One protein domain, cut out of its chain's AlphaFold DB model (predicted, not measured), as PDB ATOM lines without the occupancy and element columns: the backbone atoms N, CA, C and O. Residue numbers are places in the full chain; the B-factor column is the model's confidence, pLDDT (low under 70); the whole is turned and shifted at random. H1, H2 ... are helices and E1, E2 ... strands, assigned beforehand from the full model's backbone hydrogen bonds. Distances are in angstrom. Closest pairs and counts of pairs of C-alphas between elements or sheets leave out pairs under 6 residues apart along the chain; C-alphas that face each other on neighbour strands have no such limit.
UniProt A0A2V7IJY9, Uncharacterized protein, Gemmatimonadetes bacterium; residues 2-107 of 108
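What this domain is: This is residues 2 to 107 of the 108 residues of an uncharacterized protein of Gemmatimonadetes bacterium (UniProt A0A2V7IJY9). What does the model look like? A twisted sheet of four strands has one end of a very long helix, H1, packed on one face with residues 19 to 34, while residues 2 to 17 of H1 stick out as a free arm that makes the length; the short helix H2 sits by the packed end of H1. What is it made of? The printed part has 106 residues, with two named helices and four named strands in the order H1 E1 E2 E3 E4 H2; the sheet runs E1 E2 E3 E4, all antiparallel, and the class is mixed, helices and strands. How compact is it? It is loose, with a radius of gyration of the C-alphas of 16.7 A and spans of 61 by 30 by 20 A.

Where its parts are: Where are the strands? E1 is residues 41 to 49, 21.8 A long, and E2 is residues 62 to 70, 21.7 A long. E3 is residues 78 to 82, 13.1 A, and E4 is residues 88 to 92, 11.5 A. Where are the helices? H1, residues 2 to 34, runs 47.5 A from C-alpha 2 at (10.797, 29.537, 1.072) to C-alpha 34 at (-3.468, -6.675, 28.329). H2, residues 96 to 105, is 14.2 A long and ends with C-alpha 105 at (-4.573, -18.037, 34.229).

How they stand to each other: How do the strands pair? They form a meander, each strand the antiparallel neighbour of the one before, in three hairpins. N 45 and O 66 of E1 and E2 are 2.8 A apart, N 65 and O 80 of E2 and E3 2.9 A, and N 81 and O 90 of E3 and E4 2.9 A, each within hydrogen-bond range. How does H1 stand to the sheet? H1 is on one face, making two layers, a helix on a sheet, at a height over the sheet of 12.3 A; its closest C-alphas to E3 are those of Ala 26 and Val 82, 5.4 A apart. It lies over E1, E2 and E3, E1 only just with 3 C-alphas, and runs slantwise to the strands, only just, at 57 degrees to E3 on the local plane. Where is H2? H1 touches H2 with residues 33 to 34 alone, at a steep tilt of 57 degrees, the same way, the closest C-alphas being those of Leu 34 and Val 100, 6.4 A apart. H2 only grazes the sheet, with residues 96 to 97. How are the helix backbones? In H1 and H2 every O i to N i+4 pair is within hydrogen-bond range.

The domain as a whole: How large is it? The two C-alphas farthest apart are those of Ser 2 and Thr 106, at 61.4 A; without residues 2 to 17, which stand free, the body spans 37 by 25 by 20 A. Is the chain cut or are links long? The printed part has no cut, and the link from E1 to E2, residues 50 to 61, is long. Where is confidence low? The mean pLDDT of the printed part is 91.5, and residue 107 is under 70.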
ATOM      1  N   SER A   2      10.413  30.963   0.938       74.75
ATOM      2  CA  SER A   2      10.797  29.537   1.072       74.75
ATOM      3  C   SER A   2      11.308  29.113   2.461       74.75
ATOM      4  O   SER A   2      10.987  28.025   2.924       74.75
ATOM      5  N   ARG A   3      12.058  29.980   3.158       82.06
ATOM      6  CA  ARG A   3      12.606  29.680   4.497       82.06
ATOM      7  C   ARG A   3      11.533  29.521   5.580       82.06
ATOM      8  O   ARG A   3      11.666  28.654   6.433       82.06
ATOM      9  N   LEU A   4      10.472  30.330   5.528       88.31
ATOM     10  CA  LEU A   4       9.359  30.245   6.482       88.31
ATOM     11  C   LEU A   4       8.547  28.969   6.258       88.31
ATOM     12  O   LEU A   4       8.239  28.272   7.215       88.31
ATOM     13  N   ILE A   5       8.275  28.626   4.995       89.81
ATOM     14  CA  ILE A   5       7.593  27.376   4.633       89.81
ATOM     15  C   ILE A   5       8.400  26.168   5.129       89.81
ATOM     16  O   ILE A   5       7.843  25.287   5.777       89.81
ATOM     17  N   GLY A   6       9.717  26.152   4.897       91.00
ATOM     18  CA  GLY A   6      10.593  25.093   5.405       91.00
ATOM     19  C   GLY A   6      10.566  24.976   6.931       91.00
ATOM     20  O   GLY A   6      10.483  23.872   7.461       91.00
ATOM     21  N   LEU A   7      10.560  26.104   7.646       95.12
ATOM     22  CA  LEU A   7      10.470  26.114   9.106       95.12
ATOM     23  C   LEU A   7       9.127  25.562   9.610       95.12
ATOM     24  O   LEU A   7       9.115  24.756  10.538       95.12
ATOM     25  N   PHE A   8       8.009  25.922   8.973       95.50
ATOM     26  CA  PHE A   8       6.700  25.354   9.305       95.50
ATOM     27  C   PHE A   8       6.641  23.845   9.065       95.50
ATOM     28  O   PHE A   8       6.081  23.132   9.891       95.50
ATOM     29  N   LEU A   9       7.249  23.345   7.986       95.56
ATOM     30  CA  LEU A   9       7.315  21.907   7.718       95.56
ATOM     31  C   LEU A   9       8.111  21.165   8.794       95.56
ATOM     32  O   LEU A   9       7.666  20.123   9.270       95.56
ATOM     33  N   ILE A  10       9.250  21.716   9.221       96.38
ATOM     34  CA  ILE A  10      10.053  21.135  10.305       96.38
ATOM     35  C   ILE A  10       9.258  21.122  11.613       96.38
ATOM     36  O   ILE A  10       9.230  20.102  12.298       96.38
ATOM     37  N   LEU A  11       8.581  22.223  11.950       96.38
ATOM     38  CA  LEU A  11       7.754  22.302  13.155       96.38
ATOM     39  C   LEU A  11       6.578  21.320  13.111       96.38
ATOM     40  O   LEU A  11       6.320  20.637  14.099       96.38
ATOM     41  N   ALA A  12       5.899  21.206  11.970       95.94
ATOM     42  CA  ALA A  12       4.811  20.251  11.781       95.94
ATOM     43  C   ALA A  12       5.306  18.806  11.913       95.94
ATOM     44  O   ALA A  12       4.667  17.993  12.579       95.94
ATOM     45  N   PHE A  13       6.470  18.493  11.340       97.19
ATOM     46  CA  PHE A  13       7.085  17.176  11.469       97.19
ATOM     47  C   PHE A  13       7.477  16.872  12.918       97.19
ATOM     48  O   PHE A  13       7.141  15.810  13.436       97.19
ATOM     49  N   ALA A  14       8.117  17.818  13.608       96.88
ATOM     50  CA  ALA A  14       8.459  17.669  15.018       96.88
ATOM     51  C   ALA A  14       7.206  17.438  15.880       96.88
ATOM     52  O   ALA A  14       7.193  16.539  16.719       96.88
ATOM     53  N   ALA A  15       6.125  18.186  15.635       94.81
ATOM     54  CA  ALA A  15       4.854  17.992  16.325       94.81
ATOM     55  C   ALA A  15       4.257  16.600  16.049       94.81
ATOM     56  O   ALA A  15       3.825  15.925  16.982       94.81
ATOM     57  N   ALA A  16       4.288  16.139  14.794       95.62
ATOM     58  CA  ALA A  16       3.819  14.805  14.422       95.62
ATOM     59  C   ALA A  16       4.618  13.696  15.127       95.62
ATOM     60  O   ALA A  16       4.024  12.750  15.640       95.62
ATOM     61  N   VAL A  17       5.945  13.839  15.222       96.19
ATOM     62  CA  VAL A  17       6.816  12.897  15.944       96.19
ATOM     63  C   VAL A  17       6.480  12.867  17.433       96.19
ATOM     64  O   VAL A  17       6.371  11.787  18.009       96.19
ATOM     65  N   VAL A  18       6.264  14.024  18.063       95.62
ATOM     66  CA  VAL A  18       5.903  14.097  19.488       95.62
ATOM     67  C   VAL A  18       4.548  13.440  19.750       95.62
ATOM     68  O   VAL A  18       4.425  12.628  20.668       95.62
ATOM     69  N   VAL A  19       3.535  13.737  18.931       94.50
ATOM     70  CA  VAL A  19       2.199  13.139  19.074       94.50
ATOM     71  C   VAL A  19       2.262  11.630  18.841       94.50
ATOM     72  O   VAL A  19       1.790  10.872  19.687       94.50
ATOM     73  N   GLY A  20       2.901  11.189  17.753       94.81
ATOM     74  CA  GLY A  20       3.056   9.771  17.427       94.81
ATOM     75  C   GLY A  20       3.837   9.000  18.492       94.81
ATOM     76  O   GLY A  20       3.403   7.931  18.915       94.81
ATOM     77  N   GLY A  21       4.932   9.571  18.998       96.06
ATOM     78  CA  GLY A  21       5.704   9.001  20.101       96.06
ATOM     79  C   GLY A  21       4.881   8.883  21.384       96.06
ATOM     80  O   GLY A  21       4.888   7.835  22.025       96.06
ATOM     81  N   SER A  22       4.101   9.915  21.725       96.38
ATOM     82  CA  SER A  22       3.227   9.875  22.903       96.38
ATOM     83  C   SER A  22       2.145   8.796  22.805       96.38
ATOM     84  O   SER A  22       1.838   8.128  23.791       96.38
ATOM     85  N   TRP A  23       1.586   8.602  21.608       96.56
ATOM     86  CA  TRP A  23       0.598   7.565  21.346       96.56
ATOM     87  C   TRP A  23       1.227   6.170  21.416       96.56
ATOM     88  O   TRP A  23       0.654   5.282  22.038       96.56
ATOM     89  N   ALA A  24       2.426   5.985  20.853       96.31
ATOM     90  CA  ALA A  24       3.138   4.709  20.882       96.31
ATOM     91  C   ALA A  24       3.491   4.274  22.315       96.31
ATOM     92  O   ALA A  24       3.286   3.118  22.682       96.31
ATOM     93  N   LEU A  25       3.960   5.207  23.152       95.81
ATOM     94  CA  LEU A  25       4.209   4.941  24.573       95.81
ATOM     95  C   LEU A  25       2.916   4.568  25.308       95.81
ATOM     96  O   LEU A  25       2.898   3.619  26.090       95.81
ATOM     97  N   ALA A  26       1.826   5.285  25.032       96.50
ATOM     98  CA  ALA A  26       0.525   4.999  25.617       96.50
ATOM     99  C   ALA A  26      -0.013   3.618  25.201       96.50
ATOM    100  O   ALA A  26      -0.486   2.855  26.043       96.50
ATOM    101  N   TYR A  27       0.135   3.258  23.924       94.69
ATOM    102  CA  TYR A  27      -0.233   1.945  23.403       94.69
ATOM    103  C   TYR A  27       0.600   0.822  24.031       94.69
ATOM    104  O   TYR A  27       0.054  -0.220  24.378       94.69
ATOM    105  N   ASN A  28       1.896   1.041  24.275       94.94
ATOM    106  CA  ASN A  28       2.725   0.076  24.997       94.94
ATOM    107  C   ASN A  28       2.215  -0.173  26.432       94.94
ATOM    108  O   ASN A  28       2.191  -1.310  26.903       94.94
ATOM    109  N   GLY A  29       1.741   0.873  27.118       94.19
ATOM    110  CA  GLY A  29       1.087   0.735  28.423       94.19
ATOM    111  C   GLY A  29      -0.181  -0.124  28.364       94.19
ATOM    112  O   GLY A  29      -0.391  -0.977  29.227       94.19
ATOM    113  N   VAL A  30      -0.994   0.045  27.315       94.19
ATOM    114  CA  VAL A  30      -2.159  -0.816  27.043       94.19
ATOM    115  C   VAL A  30      -1.730  -2.261  26.795       94.19
ATOM    116  O   VAL A  30      -2.262  -3.162  27.437       94.19
ATOM    117  N   ALA A  31      -0.758  -2.488  25.911       92.44
ATOM    118  CA  ALA A  31      -0.260  -3.823  25.584       92.44
ATOM    119  C   ALA A  31       0.301  -4.538  26.822       92.44
ATOM    120  O   ALA A  31      -0.008  -5.699  27.058       92.44
ATOM    121  N   THR A  32       1.041  -3.823  27.671       92.94
ATOM    122  CA  THR A  32       1.567  -4.371  28.930       92.94
ATOM    123  C   THR A  32       0.445  -4.769  29.893       92.94
ATOM    124  O   THR A  32       0.544  -5.796  30.560       92.94
ATOM    125  N   LEU A  33      -0.628  -3.974  29.973       92.56
ATOM    126  CA  LEU A  33      -1.787  -4.286  30.812       92.56
ATOM    127  C   LEU A  33      -2.569  -5.497  30.296       92.56
ATOM    128  O   LEU A  33      -3.039  -6.306  31.095       92.56
ATOM    129  N   LEU A  34      -2.746  -5.585  28.977       91.44
ATOM    130  CA  LEU A  34      -3.468  -6.675  28.329       91.44
ATOM    131  C   LEU A  34      -2.641  -7.964  28.270       91.44
ATOM    132  O   LEU A  34      -3.232  -9.032  28.266       91.44
ATOM    133  N   GLY A  35      -1.312  -7.872  28.304       88.62
ATOM    134  CA  GLY A  35      -0.384  -9.001  28.250       88.62
ATOM    135  C   GLY A  35      -0.311  -9.681  26.876       88.62
ATOM    136  O   GLY A  35      -0.832  -9.169  25.887       88.62
ATOM    137  N   ASP A  36       0.390 -10.817  26.829       83.75
ATOM    138  CA  ASP A  36       0.664 -11.595  25.613       83.75
ATOM    139  C   ASP A  36       0.325 -13.087  25.846       83.75
ATOM    140  O   ASP A  36       0.869 -13.672  26.793       83.75
ATOM    141  N   PRO A  37      -0.562 -13.706  25.040       81.12
ATOM    142  CA  PRO A  37      -1.354 -13.089  23.970       81.12
ATOM    143  C   PRO A  37      -2.399 -12.109  24.525       81.12
ATOM    144  O   PRO A  37      -2.947 -12.353  25.598       81.12
ATOM    145  N   PRO A  38      -2.702 -11.000  23.825       81.75
ATOM    146  CA  PRO A  38      -3.738 -10.085  24.277       81.75
ATOM    147  C   PRO A  38      -5.121 -10.758  24.199       81.75
ATOM    148  O   PRO A  38      -5.379 -11.524  23.263       81.75
ATOM    149  N   PRO A  39      -6.052 -10.426  25.116       84.12
ATOM    150  CA  PRO A  39      -7.438 -10.859  25.025       84.12
ATOM    151  C   PRO A  39      -8.052 -10.481  23.678       84.12
ATOM    152  O   PRO A  39      -7.670  -9.489  23.054       84.12
ATOM    153  N   GLN A  40      -9.072 -11.221  23.250       85.31
ATOM    154  CA  GLN A  40      -9.818 -10.861  22.047       85.31
ATOM    155  C   GLN A  40     -10.607  -9.565  22.280       85.31
ATOM    156  O   GLN A  40     -11.630  -9.533  22.977       85.31
ATOM    157  N   MET A  41     -10.100  -8.492  21.678       86.94
ATOM    158  CA  MET A  41     -10.679  -7.155  21.689       86.94
ATOM    159  C   MET A  41     -11.290  -6.858  20.319       86.94
ATOM    160  O   MET A  41     -10.701  -7.171  19.288       86.94
ATOM    161  N   GLY A  42     -12.472  -6.248  20.309       87.88
ATOM    162  CA  GLY A  42     -13.117  -5.758  19.095       87.88
ATOM    163  C   GLY A  42     -12.484  -4.465  18.583       87.88
ATOM    164  O   GLY A  42     -11.273  -4.264  18.629       87.88
ATOM    165  N   ILE A  43     -13.322  -3.555  18.090       91.19
ATOM    166  CA  ILE A  43     -12.864  -2.305  17.480       91.19
ATOM    167  C   ILE A  43     -12.205  -1.422  18.542       91.19
ATOM    168  O   ILE A  43     -12.796  -1.164  19.592       91.19
ATOM    169  N   GLN A  44     -11.004  -0.933  18.232       93.69
ATOM    170  CA  GLN A  44     -10.288   0.051  19.035       93.69
ATOM    171  C   GLN A  44     -10.604   1.470  18.553       93.69
ATOM    172  O   GLN A  44     -10.334   1.824  17.406       93.69
ATOM    173  N   THR A  45     -11.055   2.318  19.470       94.62
ATOM    174  CA  THR A  45     -11.164   3.767  19.274       94.62
ATOM    175  C   THR A  45     -10.183   4.464  20.201       94.62
ATOM    176  O   THR A  45     -10.153   4.185  21.398       94.62
ATOM    177  N   THR A  46      -9.380   5.380  19.658       95.81
ATOM    178  CA  THR A  46      -8.387   6.128  20.439       95.81
ATOM    179  C   THR A  46      -8.683   7.622  20.412       95.81
ATOM    180  O   THR A  46      -9.009   8.178  19.365       95.81
ATOM    181  N   THR A  47      -8.579   8.293  21.558       96.44
ATOM    182  CA  THR A  47      -8.815   9.740  21.677       96.44
ATOM    183  C   THR A  47      -7.858  10.343  22.693       96.44
ATOM    184  O   THR A  47      -7.613   9.741  23.736       96.44
ATOM    185  N   PHE A  48      -7.323  11.531  22.413       96.44
ATOM    186  CA  PHE A  48      -6.534  12.276  23.390       96.44
ATOM    187  C   PHE A  48      -7.420  13.242  24.176       96.44
ATOM    188  O   PHE A  48      -8.122  14.064  23.586       96.44
ATOM    189  N   LEU A  49      -7.380  13.148  25.501       95.38
ATOM    190  CA  LEU A  49      -8.138  14.001  26.408       95.38
ATOM    191  C   LEU A  49      -7.284  15.220  26.763       95.38
ATOM    192  O   LEU A  49      -6.485  15.187  27.702       95.38
ATOM    193  N   TRP A  50      -7.454  16.295  25.991       92.12
ATOM    194  CA  TRP A  50      -6.734  17.561  26.176       92.12
ATOM    195  C   TRP A  50      -7.048  18.247  27.506       92.12
ATOM    196  O   TRP A  50      -6.139  18.797  28.137       92.12
ATOM    197  N   ASP A  51      -8.306  18.151  27.937       92.31
ATOM    198  CA  ASP A  51      -8.797  18.698  29.207       92.31
ATOM    199  C   ASP A  51      -8.423  17.821  30.412       92.31
ATOM    200  O   ASP A  51      -8.620  18.210  31.560       92.31
ATOM    201  N   GLY A  52      -7.838  16.649  30.151       92.06
ATOM    202  CA  GLY A  52      -7.446  15.688  31.169       92.06
ATOM    203  C   GLY A  52      -8.588  14.815  31.681       92.06
ATOM    204  O   GLY A  52      -9.762  15.007  31.366       92.06
ATOM    205  N   LEU A  53      -8.221  13.793  32.452       93.56
ATOM    206  CA  LEU A  53      -9.168  12.878  33.077       93.56
ATOM    207  C   LEU A  53      -9.585  13.416  34.448       93.56
ATOM    208  O   LEU A  53      -8.912  13.172  35.446       93.56
ATOM    209  N   THR A  54     -10.707  14.131  34.501       89.69
ATOM    210  CA  THR A  54     -11.197  14.837  35.704       89.69
ATOM    211  C   THR A  54     -11.504  13.931  36.899       89.69
ATOM    212  O   THR A  54     -11.574  14.407  38.027       89.69
ATOM    213  N   GLN A  55     -11.671  12.630  36.666       87.44
ATOM    214  CA  GLN A  55     -11.912  11.621  37.702       87.44
ATOM    215  C   GLN A  55     -10.644  11.242  38.485       87.44
ATOM    216  O   GLN A  55     -10.743  10.617  39.537       87.44
ATOM    217  N   VAL A  56      -9.459  11.592  37.973       87.38
ATOM    218  CA  VAL A  56      -8.167  11.292  38.597       87.38
ATOM    219  C   VAL A  56      -7.572  12.577  39.161       87.38
ATOM    220  O   VAL A  56      -7.605  13.627  38.517       87.38
ATOM    221  N   GLU A  57      -7.009  12.495  40.368       86.81
ATOM    222  CA  GLU A  57      -6.343  13.626  41.016       86.81
ATOM    223  C   GLU A  57      -5.267  14.232  40.101       86.81
ATOM    224  O   GLU A  57      -4.483  13.527  39.461       86.81
ATOM    225  N   GLY A  58      -5.261  15.562  40.003       89.62
ATOM    226  CA  GLY A  58      -4.382  16.300  39.094       89.62
ATOM    227  C   GLY A  58      -4.848  16.344  37.635       89.62
ATOM    228  O   GLY A  58      -4.162  16.964  36.826       89.62
ATOM    229  N   ALA A  59      -5.988  15.724  37.297       92.50
ATOM    230  CA  ALA A  59      -6.611  15.724  35.971       92.50
ATOM    231  C   ALA A  59      -5.598  15.534  34.819       92.50
ATOM    232  O   ALA A  59      -5.470  16.392  33.940       92.50
ATOM    233  N   PRO A  60      -4.823  14.431  34.816       93.44
ATOM    234  CA  PRO A  60      -3.755  14.249  33.847       93.44
ATOM    235  C   PRO A  60      -4.311  14.169  32.422       93.44
ATOM    236  O   PRO A  60      -5.335  13.530  32.175       93.44
ATOM    237  N   ARG A  61      -3.593  14.762  31.460       95.94
ATOM    238  CA  ARG A  61      -3.839  14.534  30.028       95.94
ATOM    239  C   ARG A  61      -3.503  13.094  29.679       95.94
ATOM    240  O   ARG A  61      -2.426  12.612  30.031       95.94
ATOM    241  N   VAL A  62      -4.412  12.422  28.985       96.94
ATOM    242  CA  VAL A  62      -4.316  10.983  28.720       96.94
ATOM    243  C   VAL A  62      -4.795  10.635  27.323       96.94
ATOM    244  O   VAL A  62      -5.673  11.283  26.758       96.94
ATOM    245  N   TRP A  63      -4.254   9.552  26.792       97.75
ATOM    246  CA  TRP A  63      -4.856   8.792  25.713       97.75
ATOM    247  C   TRP A  63      -5.905   7.843  26.294       97.75
ATOM    248  O   TRP A  63      -5.624   7.094  27.226       97.75
ATOM    249  N   SER A  64      -7.117   7.878  25.746       96.94
ATOM    250  CA  SER A  64      -8.182   6.917  26.021       96.94
ATOM    251  C   SER A  64      -8.242   5.901  24.890       96.94
ATOM    252  O   SER A  64      -8.411   6.283  23.732       96.94
ATOM    253  N   PHE A  65      -8.125   4.625  25.237       96.62
ATOM    254  CA  PHE A  65      -8.272   3.491  24.334       96.62
ATOM    255  C   PHE A  65      -9.542   2.745  24.711       96.62
ATOM    256  O   PHE A  65      -9.601   2.147  25.782       96.62
ATOM    257  N   ALA A  66     -10.563   2.815  23.865       96.00
ATOM    258  CA  ALA A  66     -11.829   2.126  24.063       96.00
ATOM    259  C   ALA A  66     -11.941   0.935  23.116       96.00
ATOM    260  O   ALA A  66     -11.671   1.070  21.927       96.00
ATOM    261  N   PHE A  67     -12.380  -0.199  23.644       94.38
ATOM    262  CA  PHE A  67     -12.541  -1.455  22.931       94.38
ATOM    263  C   PHE A  67     -13.969  -1.956  23.098       94.38
ATOM    264  O   PHE A  67     -14.476  -2.037  24.222       94.38
ATOM    265  N   TYR A  68     -14.616  -2.291  21.984       90.44
ATOM    266  CA  TYR A  68     -15.941  -2.903  21.985       90.44
ATOM    267  C   TYR A  68     -16.219  -3.671  20.677       90.44
ATOM    268  O   TYR A  68     -15.876  -3.176  19.599       90.44
ATOM    269  N   PRO A  69     -16.890  -4.837  20.742       90.50
ATOM    270  CA  PRO A  69     -17.109  -5.653  21.942       90.50
ATOM    271  C   PRO A  69     -15.811  -6.361  22.369       90.50
ATOM    272  O   PRO A  69     -14.946  -6.601  21.535       90.50
ATOM    273  N   THR A  70     -15.654  -6.713  23.646       88.75
ATOM    274  CA  THR A  70     -14.539  -7.566  24.109       88.75
ATOM    275  C   THR A  70     -15.045  -8.903  24.643       88.75
ATOM    276  O   THR A  70     -16.178  -8.993  25.118       88.75
ATOM    277  N   LEU A  71     -14.204  -9.939  24.578       86.88
ATOM    278  CA  LEU A  71     -14.500 -11.263  25.143       86.88
ATOM    279  C   LEU A  71     -13.988 -11.432  26.581       86.88
ATOM    280  O   LEU A  71     -13.936 -12.548  27.095       86.88
ATOM    281  N   ILE A  72     -13.627 -10.338  27.258       86.19
ATOM    282  CA  ILE A  72     -13.228 -10.391  28.664       86.19
ATOM    283  C   ILE A  72     -14.473 -10.693  29.520       86.19
ATOM    284  O   ILE A  72     -15.458  -9.946  29.456       86.19
ATOM    285  N   PRO A  73     -14.456 -11.744  30.364       83.00
ATOM    286  CA  PRO A  73     -15.603 -12.105  31.192       83.00
ATOM    287  C   PRO A  73     -16.100 -10.932  32.048       83.00
ATOM    288  O   PRO A  73     -15.379 -10.383  32.887       83.00
ATOM    289  N   GLY A  74     -17.358 -10.541  31.828       83.94
ATOM    290  CA  GLY A  74     -18.020  -9.442  32.535       83.94
ATOM    291  C   GLY A  74     -17.534  -8.033  32.169       83.94
ATOM    292  O   GLY A  74     -17.828  -7.105  32.915       83.94
ATOM    293  N   ALA A  75     -16.810  -7.861  31.057       88.25
ATOM    294  CA  ALA A  75     -16.359  -6.561  30.557       88.25
ATOM    295  C   ALA A  75     -16.572  -6.451  29.034       88.25
ATOM    296  O   ALA A  75     -15.634  -6.519  28.252       88.25
ATOM    297  N   GLN A  76     -17.822  -6.285  28.589       88.81
ATOM    298  CA  GLN A  76     -18.142  -6.192  27.152       88.81
ATOM    299  C   GLN A  76     -17.544  -4.954  26.475       88.81
ATOM    300  O   GLN A  76     -17.240  -4.992  25.284       88.81
ATOM    301  N   SER A  77     -17.366  -3.870  27.227       91.44
ATOM    302  CA  SER A  77     -16.611  -2.693  26.822       91.44
ATOM    303  C   SER A  77     -15.459  -2.480  27.790       91.44
ATOM    304  O   SER A  77     -15.590  -2.678  29.000       91.44
ATOM    305  N   VAL A  78     -14.317  -2.087  27.237       94.25
ATOM    306  CA  VAL A  78     -13.116  -1.789  28.010       94.25
ATOM    307  C   VAL A  78     -12.588  -0.436  27.586       94.25
ATOM    308  O   VAL A  78     -12.433  -0.179  26.396       94.25
ATOM    309  N   ARG A  79     -12.276   0.426  28.546       95.94
ATOM    310  CA  ARG A  79     -11.599   1.694  28.310       95.94
ATOM    311  C   ARG A  79     -10.369   1.796  29.192       95.94
ATOM    312  O   ARG A  79     -10.439   1.575  30.395       95.94
ATOM    313  N   ILE A  80      -9.237   2.131  28.593       96.25
ATOM    314  CA  ILE A  80      -7.949   2.238  29.277       96.25
ATOM    315  C   ILE A  80      -7.436   3.656  29.072       96.25
ATOM    316  O   ILE A  80      -7.353   4.132  27.939       96.25
ATOM    317  N   TYR A  81      -7.108   4.333  30.168       96.75
ATOM    318  CA  TYR A  81      -6.580   5.688  30.152       96.75
ATOM    319  C   TYR A  81      -5.102   5.662  30.513       96.75
ATOM    320  O   TYR A  81      -4.713   5.196  31.589       96.75
ATOM    321  N   VAL A  82      -4.277   6.169  29.604       96.81
ATOM    322  CA  VAL A  82      -2.820   6.091  29.700       96.81
ATOM    323  C   VAL A  82      -2.216   7.468  29.479       96.81
ATOM    324  O   VAL A  82      -2.614   8.192  28.570       96.81
ATOM    325  N   THR A  83      -1.246   7.858  30.300       95.88
ATOM    326  CA  THR A  83      -0.513   9.109  30.091       95.88
ATOM    327  C   THR A  83       0.267   9.076  28.766       95.88
ATOM    328  O   THR A  83       0.640   8.000  28.296       95.88
ATOM    329  N   PRO A  84       0.624  10.243  28.195       95.06
ATOM    330  CA  PRO A  84       1.580  10.368  27.084       95.06
ATOM    331  C   PRO A  84       2.910   9.629  27.278       95.06
ATOM    332  O   PRO A  84       3.638   9.402  26.320       95.06
ATOM    333  N   THR A  85       3.253   9.305  28.526       94.75
ATOM    334  CA  THR A  85       4.486   8.619  28.917       94.75
ATOM    335  C   THR A  85       4.317   7.105  29.069       94.75
ATOM    336  O   THR A  85       5.282   6.429  29.411       94.75
ATOM    337  N   GLY A  86       3.118   6.559  28.832       93.38
ATOM    338  CA  GLY A  86       2.850   5.118  28.887       93.38
ATOM    339  C   GLY A  86       2.353   4.579  30.229       93.38
ATOM    340  O   GLY A  86       2.181   3.371  30.375       93.38
ATOM    341  N   ARG A  87       2.080   5.438  31.220       94.50
ATOM    342  CA  ARG A  87       1.557   5.002  32.522       94.50
ATOM    343  C   ARG A  87       0.038   4.871  32.473       94.50
ATOM    344  O   ARG A  87      -0.655   5.858  32.238       94.50
ATOM    345  N   VAL A  88      -0.484   3.680  32.760       94.88
ATOM    346  CA  VAL A  88      -1.928   3.477  32.960       94.88
ATOM    347  C   VAL A  88      -2.345   4.170  34.257       94.88
ATOM    348  O   VAL A  88      -1.756   3.920  35.309       94.88
ATOM    349  N   VAL A  89      -3.333   5.061  34.179       94.69
ATOM    350  CA  VAL A  89      -3.832   5.821  35.342       94.69
ATOM    351  C   VAL A  89      -5.230   5.403  35.761       94.69
ATOM    352  O   VAL A  89      -5.570   5.526  36.933       94.69
ATOM    353  N   TRP A  90      -6.034   4.909  34.820       94.19
ATOM    354  CA  TRP A  90      -7.404   4.491  35.085       94.19
ATOM    355  C   TRP A  90      -7.880   3.472  34.053       94.19
ATOM    356  O   TRP A  90      -7.415   3.469  32.908       94.19
ATOM    357  N   THR A  91      -8.834   2.631  34.445       94.88
ATOM    358  CA  THR A  91      -9.495   1.675  33.556       94.88
ATOM    359  C   THR A  91     -10.985   1.600  33.858       94.88
ATOM    360  O   THR A  91     -11.415   1.717  35.003       94.88
ATOM    361  N   GLU A  92     -11.776   1.346  32.827       92.75
ATOM    362  CA  GLU A  92     -13.181   0.972  32.933       92.75
ATOM    363  C   GLU A  92     -13.342  -0.390  32.242       92.75
ATOM    364  O   GLU A  92     -13.075  -0.487  31.045       92.75
ATOM    365  N   PRO A  93     -13.724  -1.456  32.958       92.50
ATOM    366  CA  PRO A  93     -13.977  -1.495  34.398       92.50
ATOM    367  C   PRO A  93     -12.695  -1.316  35.245       92.50
ATOM    368  O   PRO A  93     -11.580  -1.574  34.787       92.50
ATOM    369  N   ALA A  94     -12.845  -0.878  36.500       91.19
ATOM    370  CA  ALA A  94     -11.714  -0.597  37.400       91.19
ATOM    371  C   ALA A  94     -10.912  -1.857  37.784       91.19
ATOM    372  O   ALA A  94      -9.728  -1.784  38.100       91.19
ATOM    373  N   ASP A  95     -11.540  -3.032  37.724       90.62
ATOM    374  CA  ASP A  95     -10.924  -4.331  38.003       90.62
ATOM    375  C   ASP A  95     -10.383  -5.027  36.739       90.62
ATOM    376  O   ASP A  95     -10.077  -6.221  36.772       90.62
ATOM    377  N   LEU A  96     -10.228  -4.297  35.625       90.56
ATOM    378  CA  LEU A  96      -9.763  -4.836  34.343       90.56
ATOM    379  C   LEU A  96      -8.467  -5.644  34.473       90.56
ATOM    380  O   LEU A  96      -8.396  -6.761  33.968       90.56
ATOM    381  N   ALA A  97      -7.470  -5.126  35.196       89.25
ATOM    382  CA  ALA A  97      -6.198  -5.821  35.406       89.25
ATOM    383  C   ALA A  97      -6.394  -7.207  36.052       89.25
ATOM    384  O   ALA A  97      -5.771  -8.192  35.656       89.25
ATOM    385  N   ALA A  98      -7.302  -7.302  37.026       89.69
ATOM    386  CA  ALA A  98      -7.623  -8.562  37.687       89.69
ATOM    387  C   ALA A  98      -8.375  -9.521  36.749       89.69
ATOM    388  O   ALA A  98      -8.148 -10.729  36.806       89.69
ATOM    389  N   ARG A  99      -9.245  -8.999  35.876       89.62
ATOM    390  CA  ARG A  99      -9.973  -9.796  34.876       89.62
ATOM    391  C   ARG A  99      -9.039 -10.382  33.822       89.62
ATOM    392  O   ARG A  99      -9.115 -11.579  33.569       89.62
ATOM    393  N   VAL A 100      -8.129  -9.574  33.278       89.12
ATOM    394  CA  VAL A 100      -7.112 -10.027  32.314       89.12
ATOM    395  C   VAL A 100      -6.218 -11.091  32.946       89.12
ATOM    396  O   VAL A 100      -6.037 -12.165  32.381       89.12
ATOM    397  N   LYS A 101      -5.749 -10.863  34.180       87.69
ATOM    398  CA  LYS A 101      -4.944 -11.853  34.906       87.69
ATOM    399  C   LYS A 101      -5.671 -13.192  35.079       87.69
ATOM    400  O   LYS A 101      -5.049 -14.243  34.947       87.69
ATOM    401  N   LYS A 102      -6.975 -13.169  35.384       87.44
ATOM    402  CA  LYS A 102      -7.796 -14.387  35.478       87.44
ATOM    403  C   LYS A 102      -7.926 -15.089  34.128       87.44
ATOM    404  O   LYS A 102      -7.793 -16.304  34.100       87.44
ATOM    405  N   LEU A 103      -8.140 -14.337  33.048       85.94
ATOM    406  CA  LEU A 103      -8.252 -14.886  31.696       85.94
ATOM    407  C   LEU A 103      -6.979 -15.648  31.296       85.94
ATOM    408  O   LEU A 103      -7.051 -16.821  30.933       85.94
ATOM    409  N   HIS A 104      -5.811 -15.035  31.507       84.38
ATOM    410  CA  HIS A 104      -4.526 -15.673  31.205       84.38
ATOM    411  C   HIS A 104      -4.263 -16.901  32.078       84.38
ATOM    412  O   HIS A 104      -3.720 -17.895  31.605       84.38
ATOM    413  N   ALA A 105      -4.683 -16.875  33.348       79.81
ATOM    414  CA  ALA A 105      -4.573 -18.037  34.229       79.81
ATOM    415  C   ALA A 105      -5.460 -19.214  33.778       79.81
ATOM    416  O   ALA A 105      -5.142 -20.362  34.077       79.81
ATOM    417  N   THR A 106      -6.559 -18.940  33.068       74.12
ATOM    418  CA  THR A 106      -7.454 -19.966  32.511       74.12
ATOM    419  C   THR A 106      -7.025 -20.504  31.142       74.12
ATOM    420  O   THR A 106      -7.659 -21.435  30.656       74.12
ATOM    421  N   GLY A 107      -5.946 -19.981  30.542       63.97
ATOM    422  CA  GLY A 107      -5.396 -20.482  29.274       63.97
ATOM    423  C   GLY A 107      -6.197 -20.108  28.022       63.97
ATOM    424  O   GLY A 107      -6.073 -20.803  27.014       63.97
TER     425      GLY A 107